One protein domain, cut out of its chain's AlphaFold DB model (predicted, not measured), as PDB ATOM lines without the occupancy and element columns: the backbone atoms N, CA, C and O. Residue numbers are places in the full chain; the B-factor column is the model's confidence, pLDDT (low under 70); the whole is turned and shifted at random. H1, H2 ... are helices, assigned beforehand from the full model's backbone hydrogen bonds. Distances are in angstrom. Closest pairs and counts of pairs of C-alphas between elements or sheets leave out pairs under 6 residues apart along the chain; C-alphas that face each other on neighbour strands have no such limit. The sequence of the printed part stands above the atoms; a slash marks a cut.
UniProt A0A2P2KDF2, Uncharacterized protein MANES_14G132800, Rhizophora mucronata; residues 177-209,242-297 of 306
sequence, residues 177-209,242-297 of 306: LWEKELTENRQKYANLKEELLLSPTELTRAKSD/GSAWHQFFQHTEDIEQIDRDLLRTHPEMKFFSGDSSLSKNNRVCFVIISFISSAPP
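This is residues 177 to 209 and 242 to 297 of the 306 residues of the protein "Uncharacterized protein MANES_14G132800" of Rhizophora mucronata (UniProt A0A2P2KDF2). The model looks like a T: the long helix H3 makes most of the bar, H5 crosses it on the side toward H1, and H1 is the stem, its residues 177 to 188 sticking out alone. H4 and its links fold the chain back at the far end of H3 into H5, while H2 sits at the near end of H3 and carries the bar onward. The printed part has 89 residues, with five named helices, H1 to H5 in chain order, and no named strand; its class is all helix. It is loose, with a radius of gyration of the C-alphas of 15.3 A, and spans 46 by 39 by 28 A.

Find C-alpha 244 at (35.860, 20.025, -18.827); from there H3, residues 244 to 264, runs 30.5 A to C-alpha 264 at (58.304, 9.213, -1.283). H4 is residues 270 to 273, and H5, residues 277 to 294, runs 25.9 A. Go back to C-alpha 177 at (55.382, 48.136, -1.899) for H1, residues 177 to 197, which is 29.9 A long. H2, residues 200 to 209, measures 14.4 A.

Start with H3 and H5, the hubs, each touching three other helices. They touch through residues 255 to 262 of H3 and 283 to 287 of H5, at a steep tilt of 62 degrees, opposite ways; look at the C-alphas of Ile 255 and Val 287, their closest, 6.1 A apart. H4 touches H5, closest at C-alphas Phe 272 and Ser 279, 4.9 A. H4 also touches residues 262 to 263 of H3, closest at C-alphas Leu 263 and Ser 273, 6.2 A. At the other end of H3, its residues 244 to 248 touch H2, closest at C-alphas Pro 200 and Ala 244, 5.8 A; the shallow tilt of 34.8 degrees, opposite ways, is only just short of steep. H1 and H5 only just touch, with 3 pairs of C-alphas within 8 A, the closest those of Lys 193 and Ile 288 at 6.6 A, and are about perpendicular at 88 degrees. H1 and H4 are apart. Helix packing is mostly crossed, but only just: 1 of 3 tilted pairs that touch is shallow. In H1, H2, H3 and H5 every O i to N i+4 pair is within hydrogen-bond range; H4 is too short for one, and its 1 O i to N i+3 pair is not within range.

The C-alphas farthest apart, those of Asp 209 and Glu 268, are 46.7 A apart. Residues 210 to 241 are not printed, and C-alphas 209 and 242 stand 18.7 A apart across this cut. The links H1 to H2, H3 to H4 and H4 to H5 are tight. The mean pLDDT of the printed part is 76.1; look for values under 70 at residues 198 to 209, 242, 266, 268, 272 and 294 to 297.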
ATOM      1  N   LEU A 177      56.144  48.887  -0.903       87.94
ATOM      2  CA  LEU A 177      55.382  48.136  -1.899       87.94
ATOM      3  C   LEU A 177      55.062  46.703  -1.455       87.94
ATOM      4  O   LEU A 177      54.293  46.022  -2.129       87.94
ATOM      5  N   TRP A 178      55.615  46.244  -0.327       90.88
ATOM      6  CA  TRP A 178      55.490  44.852   0.110       90.88
ATOM      7  C   TRP A 178      54.052  44.443   0.364       90.88
ATOM      8  O   TRP A 178      53.634  43.388  -0.089       90.88
ATOM      9  N   GLU A 179      53.297  45.263   1.086       89.94
ATOM     10  CA  GLU A 179      51.917  44.942   1.439       89.94
ATOM     11  C   GLU A 179      51.034  44.839   0.193       89.94
ATOM     12  O   GLU A 179      50.287  43.872   0.037       89.94
ATOM     13  N   LYS A 180      51.197  45.787  -0.737       91.38
ATOM     14  CA  LYS A 180      50.502  45.784  -2.023       91.38
ATOM     15  C   LYS A 180      50.835  44.520  -2.821       91.38
ATOM     16  O   LYS A 180      49.932  43.783  -3.202       91.38
ATOM     17  N   GLU A 181      52.119  44.239  -3.022       90.44
ATOM     18  CA  GLU A 181      52.562  43.103  -3.835       90.44
ATOM     19  C   GLU A 181      52.211  41.753  -3.193       90.44
ATOM     20  O   GLU A 181      51.797  40.824  -3.883       90.44
ATOM     21  N   LEU A 182      52.287  41.641  -1.863       89.69
ATOM     22  CA  LEU A 182      51.849  40.446  -1.141       89.69
ATOM     23  C   LEU A 182      50.349  40.215  -1.274       89.69
ATOM     24  O   LEU A 182      49.940  39.070  -1.450       89.69
ATOM     25  N   THR A 183      49.544  41.269  -1.176       90.81
ATOM     26  CA  THR A 183      48.087  41.166  -1.314       90.81
ATOM     27  C   THR A 183      47.723  40.738  -2.729       90.81
ATOM     28  O   THR A 183      47.000  39.761  -2.903       90.81
ATOM     29  N   GLU A 184      48.312  41.383  -3.737       92.25
ATOM     30  CA  GLU A 184      48.115  41.020  -5.140       92.25
ATOM     31  C   GLU A 184      48.558  39.579  -5.426       92.25
ATOM     32  O   GLU A 184      47.837  38.829  -6.077       92.25
ATOM     33  N   ASN A 185      49.722  39.149  -4.930       89.31
ATOM     34  CA  ASN A 185      50.221  37.793  -5.169       89.31
ATOM     35  C   ASN A 185      49.399  36.727  -4.430       89.31
ATOM     36  O   ASN A 185      49.149  35.660  -4.989       89.31
ATOM     37  N   ARG A 186      48.923  37.014  -3.210       91.88
ATOM     38  CA  ARG A 186      48.001  36.124  -2.486       91.88
ATOM     39  C   ARG A 186      46.657  36.010  -3.196       91.88
ATOM     40  O   ARG A 186      46.135  34.907  -3.290       91.88
ATOM     41  N   GLN A 187      46.132  37.114  -3.725       89.75
ATOM     42  CA  GLN A 187      44.894  37.107  -4.500       89.75
ATOM     43  C   GLN A 187      45.056  36.317  -5.803       89.75
ATOM     44  O   GLN A 187      44.226  35.469  -6.106       89.75
ATOM     45  N   LYS A 188      46.159  36.515  -6.535       86.62
ATOM     46  CA  LYS A 188      46.478  35.712  -7.729       86.62
ATOM     47  C   LYS A 188      46.518  34.222  -7.403       86.62
ATOM     48  O   LYS A 188      45.935  33.424  -8.124       86.62
ATOM     49  N   TYR A 189      47.180  33.851  -6.307       86.38
ATOM     50  CA  TYR A 189      47.233  32.462  -5.863       86.38
ATOM     51  C   TYR A 189      45.853  31.916  -5.471       86.38
ATOM     52  O   TYR A 189      45.545  30.783  -5.818       86.38
ATOM     53  N   ALA A 190      45.019  32.705  -4.787       86.31
ATOM     54  CA  ALA A 190      43.656  32.307  -4.437       86.31
ATOM     55  C   ALA A 190      42.807  32.040  -5.689       86.31
ATOM     56  O   ALA A 190      42.188  30.987  -5.783       86.31
ATOM     57  N   ASN A 191      42.877  32.922  -6.687       85.56
ATOM     58  CA  ASN A 191      42.167  32.741  -7.952       85.56
ATOM     59  C   ASN A 191      42.646  31.485  -8.699       85.56
ATOM     60  O   ASN A 191      41.829  30.701  -9.166       85.56
ATOM     61  N   LEU A 192      43.966  31.260  -8.773       83.19
ATOM     62  CA  LEU A 192      44.532  30.053  -9.393       83.19
ATOM     63  C   LEU A 192      44.137  28.784  -8.637       83.19
ATOM     64  O   LEU A 192      43.887  27.750  -9.246       83.19
ATOM     65  N   LYS A 193      44.085  28.854  -7.304       82.69
ATOM     66  CA  LYS A 193      43.631  27.752  -6.461       82.69
ATOM     67  C   LYS A 193      42.176  27.401  -6.755       82.69
ATOM     68  O   LYS A 193      41.860  26.221  -6.817       82.69
ATOM     69  N   GLU A 194      41.309  28.396  -6.908       80.44
ATOM     70  CA  GLU A 194      39.919  28.163  -7.296       80.44
ATOM     71  C   GLU A 194      39.867  27.556  -8.701       80.44
ATOM     72  O   GLU A 194      39.347  26.463  -8.858       80.44
ATOM     73  N   GLU A 195      40.507  28.168  -9.698       79.94
ATOM     74  CA  GLU A 195      40.481  27.688 -11.087       79.94
ATOM     75  C   GLU A 195      40.967  26.237 -11.250       79.94
ATOM     76  O   GLU A 195      40.330  25.441 -11.937       79.94
ATOM     77  N   LEU A 196      42.084  25.881 -10.609       74.12
ATOM     78  CA  LEU A 196      42.732  24.581 -10.798       74.12
ATOM     79  C   LEU A 196      42.086  23.448  -9.995       74.12
ATOM     80  O   LEU A 196      42.252  22.287 -10.367       74.12
ATOM     81  N   LEU A 197      41.383  23.761  -8.901       72.50
ATOM     82  CA  LEU A 197      40.794  22.759  -8.003       72.50
ATOM     83  C   LEU A 197      39.264  22.635  -8.132       72.50
ATOM     84  O   LEU A 197      38.655  21.916  -7.339       72.50
ATOM     85  N   LEU A 198      38.636  23.310  -9.102       68.44
ATOM     86  CA  LEU A 198      37.196  23.195  -9.363       68.44
ATOM     87  C   LEU A 198      36.804  21.787  -9.830       68.44
ATOM     88  O   LEU A 198      37.449  21.178 -10.686       68.44
ATOM     89  N   SER A 199      35.672  21.301  -9.319       62.72
ATOM     90  CA  SER A 199      35.065  20.053  -9.783       62.72
ATOM     91  C   SER A 199      34.449  20.234 -11.188       62.72
ATOM     92  O   SER A 199      33.887  21.296 -11.475       62.72
ATOM     93  N   PRO A 200      34.430  19.210 -12.071       57.06
ATOM     94  CA  PRO A 200      33.823  19.284 -13.412       57.06
ATOM     95  C   PRO A 200      32.375  19.759 -13.387       57.06
ATOM     96  O   PRO A 200      31.902  20.450 -14.290       57.06
ATOM     97  N   THR A 201      31.662  19.393 -12.323       58.53
ATOM     98  CA  THR A 201      30.261  19.756 -12.101       58.53
ATOM     99  C   THR A 201      30.102  21.247 -11.807       58.53
ATOM    100  O   THR A 201      29.091  21.843 -12.159       58.53
ATOM    101  N   GLU A 202      31.093  21.878 -11.185       61.62
ATOM    102  CA  GLU A 202      31.092  23.320 -10.929       61.62
ATOM    103  C   GLU A 202      31.466  24.089 -12.197       61.62
ATOM    104  O   GLU A 202      30.825  25.086 -12.524       61.62
ATOM    105  N   LEU A 203      32.418  23.569 -12.978       58.81
ATOM    106  CA  LEU A 203      32.834  24.174 -14.244       58.81
ATOM    107  C   LEU A 203      31.727  24.131 -15.312       58.81
ATOM    108  O   LEU A 203      31.525  25.099 -16.047       58.81
ATOM    109  N   THR A 204      30.975  23.031 -15.378       58.56
ATOM    110  CA  THR A 204      29.821  22.882 -16.284       58.56
ATOM    111  C   THR A 204      28.640  23.769 -15.877       58.56
ATOM    112  O   THR A 204      27.998  24.354 -16.750       58.56
ATOM    113  N   ARG A 205      28.389  23.952 -14.570       60.91
ATOM    114  CA  ARG A 205      27.347  24.864 -14.053       60.91
ATOM    115  C   ARG A 205      27.699  26.340 -14.258       60.91
ATOM    116  O   ARG A 205      26.876  27.094 -14.766       60.91
ATOM    117  N   ALA A 206      28.938  26.740 -13.968       57.28
ATOM    118  CA  ALA A 206      29.401  28.116 -14.173       57.28
ATOM    119  C   ALA A 206      29.341  28.545 -15.654       57.28
ATOM    120  O   ALA A 206      28.994  29.686 -15.971       57.28
ATOM    121  N   LYS A 207      29.627  27.617 -16.581       55.41
ATOM    122  CA  LYS A 207      29.481  27.852 -18.026       55.41
ATOM    123  C   LYS A 207      28.016  27.981 -18.458       55.41
ATOM    124  O   LYS A 207      27.729  28.839 -19.289       55.41
ATOM    125  N   SER A 208      27.091  27.197 -17.891       52.62
ATOM    126  CA  SER A 208      25.659  27.303 -18.227       52.62
ATOM    127  C   SER A 208      24.990  28.576 -17.705       52.62
ATOM    128  O   SER A 208      24.036  29.059 -18.317       52.62
ATOM    129  N   ASP A 209      25.497  29.144 -16.610       50.44
ATOM    130  CA  ASP A 209      24.971  30.388 -16.037       50.44
ATOM    131  C   ASP A 209      25.407  31.624 -16.849       50.44
ATOM    132  O   ASP A 209      24.674  32.607 -16.928       50.44
ATOM    133  N   GLY A 242      39.276  19.844 -25.313       66.56
ATOM    134  CA  GLY A 242      38.538  21.007 -24.811       66.56
ATOM    135  C   GLY A 242      37.440  20.691 -23.785       66.56
ATOM    136  O   GLY A 242      36.833  21.629 -23.270       66.56
ATOM    137  N   SER A 243      37.167  19.414 -23.487       75.81
ATOM    138  CA  SER A 243      36.152  19.018 -22.504       75.81
ATOM    139  C   SER A 243      36.607  19.340 -21.080       75.81
ATOM    140  O   SER A 243      37.760  19.102 -20.712       75.81
ATOM    141  N   ALA A 244      35.670  19.821 -20.259       72.31
ATOM    142  CA  ALA A 244      35.860  20.025 -18.827       72.31
ATOM    143  C   ALA A 244      36.281  18.728 -18.122       72.31
ATOM    144  O   ALA A 244      37.130  18.734 -17.233       72.31
ATOM    145  N   TRP A 245      35.706  17.607 -18.553       75.81
ATOM    146  CA  TRP A 245      35.996  16.291 -18.002       75.81
ATOM    147  C   TRP A 245      37.397  15.805 -18.342       75.81
ATOM    148  O   TRP A 245      38.092  15.309 -17.460       75.81
ATOM    149  N   HIS A 246      37.838  15.987 -19.588       77.25
ATOM    150  CA  HIS A 246      39.195  15.627 -19.993       77.25
ATOM    151  C   HIS A 246      40.249  16.374 -19.157       77.25
ATOM    152  O   HIS A 246      41.180  15.754 -18.644       77.25
ATOM    153  N   GLN A 247      40.066  17.685 -18.953       77.69
ATOM    154  CA  GLN A 247      40.959  18.495 -18.113       77.69
ATOM    155  C   GLN A 247      40.952  18.026 -16.659       77.69
ATOM    156  O   GLN A 247      42.010  17.889 -16.058       77.69
ATOM    157  N   PHE A 248      39.783  17.708 -16.107       79.06
ATOM    158  CA  PHE A 248      39.695  17.198 -14.746       79.06
ATOM    159  C   PHE A 248      40.388  15.857 -14.554       79.06
ATOM    160  O   PHE A 248      41.085  15.691 -13.559       79.06
ATOM    161  N   PHE A 249      40.231  14.905 -15.476       80.00
ATOM    162  CA  PHE A 249      40.920  13.621 -15.352       80.00
ATOM    163  C   PHE A 249      42.434  13.790 -15.463       80.00
ATOM    164  O   PHE A 249      43.153  13.205 -14.659       80.00
ATOM    165  N   GLN A 250      42.906  14.652 -16.370       81.44
ATOM    166  CA  GLN A 250      44.327  14.991 -16.450       81.44
ATOM    167  C   GLN A 250      44.823  15.635 -15.152       81.44
ATOM    168  O   GLN A 250      45.850  15.234 -14.613       81.44
ATOM    169  N   HIS A 251      44.074  16.603 -14.614       80.38
ATOM    170  CA  HIS A 251      44.443  17.259 -13.366       80.38
ATOM    171  C   HIS A 251      44.425  16.275 -12.188       80.38
ATOM    172  O   HIS A 251      45.300  16.324 -11.330       80.38
ATOM    173  N   THR A 252      43.457  15.358 -12.154       82.88
ATOM    174  CA  THR A 252      43.361  14.309 -11.131       82.88
ATOM    175  C   THR A 252      44.579  13.388 -11.177       82.88
ATOM    176  O   THR A 252      45.194  13.141 -10.143       82.88
ATOM    177  N   GLU A 253      44.983  12.941 -12.367       85.75
ATOM    178  CA  GLU A 253      46.178  12.111 -12.549       85.75
ATOM    179  C   GLU A 253      47.453  12.826 -12.068       85.75
ATOM    180  O   GLU A 253      48.254  12.246 -11.326       85.75
ATOM    181  N   ASP A 254      47.613  14.102 -12.430       82.38
ATOM    182  CA  ASP A 254      48.746  14.928 -12.005       82.38
ATOM    183  C   ASP A 254      48.773  15.096 -10.473       82.38
ATOM    184  O   ASP A 254      49.831  14.972  -9.848       82.38
ATOM    185  N   ILE A 255      47.612  15.323  -9.842       82.50
ATOM    186  CA  ILE A 255      47.467  15.409  -8.379       82.50
ATOM    187  C   ILE A 255      47.913  14.107  -7.717       82.50
ATOM    188  O   ILE A 255      48.727  14.134  -6.791       82.50
ATOM    189  N   GLU A 256      47.425  12.966  -8.198       84.12
ATOM    190  CA  GLU A 256      47.799  11.665  -7.649       84.12
ATOM    191  C   GLU A 256      49.298  11.390  -7.794       84.12
ATOM    192  O   GLU A 256      49.924  10.803  -6.906       84.12
ATOM    193  N   GLN A 257      49.900  11.803  -8.911       86.12
ATOM    194  CA  GLN A 257      51.336  11.662  -9.109       86.12
ATOM    195  C   GLN A 257      52.125  12.507  -8.106       86.12
ATOM    196  O   GLN A 257      53.061  11.993  -7.488       86.12
ATOM    197  N   ILE A 258      51.724  13.763  -7.901       84.12
ATOM    198  CA  ILE A 258      52.335  14.653  -6.910       84.12
ATOM    199  C   ILE A 258      52.209  14.049  -5.515       84.12
ATOM    200  O   ILE A 258      53.188  14.007  -4.776       84.12
ATOM    201  N   ASP A 259      51.045  13.511  -5.163       80.56
ATOM    202  CA  ASP A 259      50.821  12.880  -3.868       80.56
ATOM    203  C   ASP A 259      51.720  11.660  -3.638       80.56
ATOM    204  O   ASP A 259      52.337  11.528  -2.574       80.56
ATOM    205  N   ARG A 260      51.874  10.793  -4.645       84.75
ATOM    206  CA  ARG A 260      52.820   9.668  -4.578       84.75
ATOM    207  C   ARG A 260      54.263  10.153  -4.407       84.75
ATOM    208  O   ARG A 260      55.016   9.578  -3.617       84.75
ATOM    209  N   ASP A 261      54.652  11.209  -5.117       84.88
ATOM    210  CA  ASP A 261      56.000  11.770  -5.038       84.88
ATOM    211  C   ASP A 261      56.273  12.483  -3.707       84.88
ATOM    212  O   ASP A 261      57.379  12.357  -3.171       84.88
ATOM    213  N   LEU A 262      55.276  13.146  -3.116       81.81
ATOM    214  CA  LEU A 262      55.362  13.746  -1.782       81.81
ATOM    215  C   LEU A 262      55.547  12.683  -0.695       81.81
ATOM    216  O   LEU A 262      56.389  12.855   0.180       81.81
ATOM    217  N   LEU A 263      54.826  11.558  -0.767       74.56
ATOM    218  CA  LEU A 263      54.974  10.456   0.195       74.56
ATOM    219  C   LEU A 263      56.350   9.779   0.116       74.56
ATOM    220  O   LEU A 263      56.876   9.302   1.121       74.56
ATOM    221  N   ARG A 264      56.953   9.747  -1.075       79.88
ATOM    222  CA  ARG A 264      58.304   9.213  -1.283       79.88
ATOM    223  C   ARG A 264      59.399  10.205  -0.875       79.88
ATOM    224  O   ARG A 264      60.485   9.788  -0.469       79.88
ATOM    225  N   THR A 265      59.138  11.507  -0.993       73.31
ATOM    226  CA  THR A 265      60.120  12.567  -0.745       73.31
ATOM    227  C   THR A 265      60.067  13.009   0.716       73.31
ATOM    228  O   THR A 265      59.210  13.785   1.116       73.31
ATOM    229  N   HIS A 266      61.036  12.551   1.511       64.56
ATOM    230  CA  HIS A 266      61.150  12.839   2.951       64.56
ATOM    231  C   HIS A 266      59.988  12.300   3.814       64.56
ATOM    232  O   HIS A 266      59.343  13.078   4.516       64.56
ATOM    233  N   PRO A 267      59.785  10.968   3.864       70.44
ATOM    234  CA  PRO A 267      58.717  10.340   4.656       70.44
ATOM    235  C   PRO A 267      58.784  10.658   6.163       70.44
ATOM    236  O   PRO A 267      57.766  10.670   6.847       70.44
ATOM    237  N   GLU A 268      59.970  10.976   6.684       68.62
ATOM    238  CA  GLU A 268      60.178  11.357   8.090       68.62
ATOM    239  C   GLU A 268      59.696  12.786   8.413       68.62
ATOM    240  O   GLU A 268      59.601  13.178   9.580       68.62
ATOM    241  N   MET A 269      59.402  13.602   7.396       75.69
ATOM    242  CA  MET A 269      59.007  14.992   7.577       75.69
ATOM    243  C   MET A 269      57.483  15.125   7.596       75.69
ATOM    244  O   MET A 269      56.819  15.253   6.567       75.69
ATOM    245  N   LYS A 270      56.927  15.216   8.807       75.62
ATOM    246  CA  LYS A 270      55.480  15.393   9.044       75.62
ATOM    247  C   LYS A 270      54.875  16.661   8.426       75.62
ATOM    248  O   LYS A 270      53.664  16.805   8.448       75.62
ATOM    249  N   PHE A 271      55.692  17.566   7.886       75.38
ATOM    250  CA  PHE A 271      55.246  18.783   7.203       75.38
ATOM    251  C   PHE A 271      54.409  18.498   5.941       75.38
ATOM    252  O   PHE A 271      53.548  19.309   5.602       75.38
ATOM    253  N   PHE A 272      54.645  17.363   5.267       69.88
ATOM    254  CA  PHE A 272      53.898  16.947   4.068       69.88
ATOM    255  C   PHE A 272      53.067  15.683   4.273       69.88
ATOM    256  O   PHE A 272      51.992  15.566   3.696       69.88
ATOM    257  N   SER A 273      53.544  14.752   5.099       71.50
ATOM    258  CA  SER A 273      52.913  13.437   5.283       71.50
ATOM    259  C   SER A 273      52.059  13.333   6.552       71.50
ATOM    260  O   SER A 273      51.618  12.244   6.896       71.50
ATOM    261  N   GLY A 274      51.869  14.430   7.292       75.56
ATOM    262  CA  GLY A 274      51.022  14.442   8.485       75.56
ATOM    263  C   GLY A 274      49.526  14.505   8.159       75.56
ATOM    264  O   GLY A 274      49.128  15.022   7.120       75.56
ATOM    265  N   ASP A 275      48.689  14.067   9.099       76.94
ATOM    266  CA  ASP A 275      47.221  14.168   8.987       76.94
ATOM    267  C   ASP A 275      46.668  15.532   9.440       76.94
ATOM    268  O   ASP A 275      45.461  15.781   9.400       76.94
ATOM    269  N   SER A 276      47.545  16.439   9.883       83.62
ATOM    270  CA  SER A 276      47.158  17.778  10.328       83.62
ATOM    271  C   SER A 276      46.625  18.632   9.174       83.62
ATOM    272  O   SER A 276      47.045  18.492   8.024       83.62
ATOM    273  N   SER A 277      45.744  19.587   9.489       80.56
ATOM    274  CA  SER A 277      45.218  20.564   8.521       80.56
ATOM    275  C   SER A 277      46.335  21.303   7.770       80.56
ATOM    276  O   SER A 277      46.248  21.508   6.561       80.56
ATOM    277  N   LEU A 278      47.432  21.627   8.461       76.31
ATOM    278  CA  LEU A 278      48.619  22.246   7.874       76.31
ATOM    279  C   LEU A 278      49.260  21.371   6.789       76.31
ATOM    280  O   LEU A 278      49.599  21.866   5.719       76.31
ATOM    281  N   SER A 279      49.395  20.073   7.047       78.88
ATOM    282  CA  SER A 279      50.008  19.134   6.104       78.88
ATOM    283  C   SER A 279      49.148  18.967   4.854       78.88
ATOM    284  O   SER A 279      49.664  19.018   3.740       78.88
ATOM    285  N   LYS A 280      47.821  18.878   5.024       79.19
ATOM    286  CA  LYS A 280      46.862  18.867   3.908       79.19
ATOM    287  C   LYS A 280      46.976  20.140   3.062       79.19
ATOM    288  O   LYS A 280      47.117  20.059   1.846       79.19
ATOM    289  N   ASN A 281      47.014  21.309   3.703       79.94
ATOM    290  CA  ASN A 281      47.190  22.590   3.013       79.94
ATOM    291  C   ASN A 281      48.524  22.669   2.261       79.94
ATOM    292  O   ASN A 281      48.569  23.167   1.138       79.94
ATOM    293  N   ASN A 282      49.603  22.151   2.846       82.25
ATOM    294  CA  ASN A 282      50.909  22.109   2.196       82.25
ATOM    295  C   ASN A 282      50.892  21.223   0.947       82.25
ATOM    296  O   ASN A 282      51.437  21.628  -0.075       82.25
ATOM    297  N   ARG A 283      50.238  20.056   0.991       78.56
ATOM    298  CA  ARG A 283      50.071  19.188  -0.189       78.56
ATOM    299  C   ARG A 283      49.332  19.915  -1.308       78.56
ATOM    300  O   ARG A 283      49.830  19.968  -2.427       78.56
ATOM    301  N   VAL A 284      48.224  20.581  -0.978       76.69
ATOM    302  CA  VAL A 284      47.467  21.407  -1.932       76.69
ATOM    303  C   VAL A 284      48.337  22.522  -2.526       76.69
ATOM    304  O   VAL A 284      48.300  22.760  -3.731       76.69
ATOM    305  N   CYS A 285      49.181  23.178  -1.723       79.00
ATOM    306  CA  CYS A 285      50.137  24.161  -2.238       79.00
ATOM    307  C   CYS A 285      51.140  23.549  -3.225       79.00
ATOM    308  O   CYS A 285      51.422  24.154  -4.257       79.00
ATOM    309  N   PHE A 286      51.678  22.362  -2.933       79.75
ATOM    310  CA  PHE A 286      52.614  21.671  -3.828       79.75
ATOM    311  C   PHE A 286      51.974  21.286  -5.157       79.75
ATOM    312  O   PHE A 286      52.607  21.434  -6.204       79.75
ATOM    313  N   VAL A 287      50.713  20.860  -5.111       78.75
ATOM    314  CA  VAL A 287      49.896  20.622  -6.298       78.75
ATOM    315  C   VAL A 287      49.838  21.886  -7.153       78.75
ATOM    316  O   VAL A 287      50.328  21.891  -8.281       78.75
ATOM    317  N   ILE A 288      49.350  22.994  -6.593       76.19
ATOM    318  CA  ILE A 288      49.167  24.253  -7.333       76.19
ATOM    319  C   ILE A 288      50.493  24.771  -7.908       76.19
ATOM    320  O   ILE A 288      50.546  25.190  -9.063       76.19
ATOM    321  N   ILE A 289      51.585  24.713  -7.140       79.88
ATOM    322  CA  ILE A 289      52.911  25.139  -7.614       79.88
ATOM    323  C   ILE A 289      53.373  24.288  -8.804       79.88
ATOM    324  O   ILE A 289      53.931  24.831  -9.760       79.88
ATOM    325  N   SER A 290      53.134  22.977  -8.767       79.00
ATOM    326  CA  SER A 290      53.512  22.070  -9.856       79.00
ATOM    327  C   SER A 290      52.699  22.348 -11.120       79.00
ATOM    328  O   SER A 290      53.286  22.438 -12.196       79.00
ATOM    329  N   PHE A 291      51.392  22.599 -10.993       73.38
ATOM    330  CA  PHE A 291      50.545  23.021 -12.116       73.38
ATOM    331  C   PHE A 291      51.018  24.337 -12.736       73.38
ATOM    332  O   PHE A 291      51.227  24.408 -13.946       73.38
ATOM    333  N   ILE A 292      51.271  25.361 -11.915       74.31
ATOM    334  CA  ILE A 292      51.776  26.660 -12.389       74.31
ATOM    335  C   ILE A 292      53.131  26.496 -13.093       74.31
ATOM    336  O   ILE A 292      53.390  27.157 -14.095       74.31
ATOM    337  N   SER A 293      54.002  25.617 -12.589       71.00
ATOM    338  CA  SER A 293      55.310  25.363 -13.200       71.00
ATOM    339  C   SER A 293      55.243  24.493 -14.462       71.00
ATOM    340  O   SER A 293      56.196  24.521 -15.245       71.00
ATOM    341  N   SER A 294      54.181  23.703 -14.635       66.44
ATOM    342  CA  SER A 294      53.945  22.845 -15.803       66.44
ATOM    343  C   SER A 294      53.259  23.603 -16.947       66.44
ATOM    344  O   SER A 294      53.422  23.249 -18.116       66.44
ATOM    345  N   ALA A 295      52.547  24.695 -16.635       57.56
ATOM    346  CA  ALA A 295      51.884  25.531 -17.627       57.56
ATOM    347  C   ALA A 295      52.897  26.088 -18.654       57.56
ATOM    348  O   ALA A 295      53.867  26.759 -18.275       57.56
ATOM    349  N   PRO A 296      52.708  25.833 -19.964       44.91
ATOM    350  CA  PRO A 296      53.601  26.358 -20.986       44.91
ATOM    351  C   PRO A 296      53.540  27.895 -20.991       44.91
ATOM    352  O   PRO A 296      52.453  28.465 -20.851       44.91
ATOM    353  N   PRO A 297      54.676  28.596 -21.173       41.62
ATOM    354  CA  PRO A 297      54.658  30.048 -21.291       41.62
ATOM    355  C   PRO A 297      53.762  30.443 -22.475       41.62
ATOM    356  O   PRO A 297      53.830  29.787 -23.521       41.62
TER     357      PRO A 297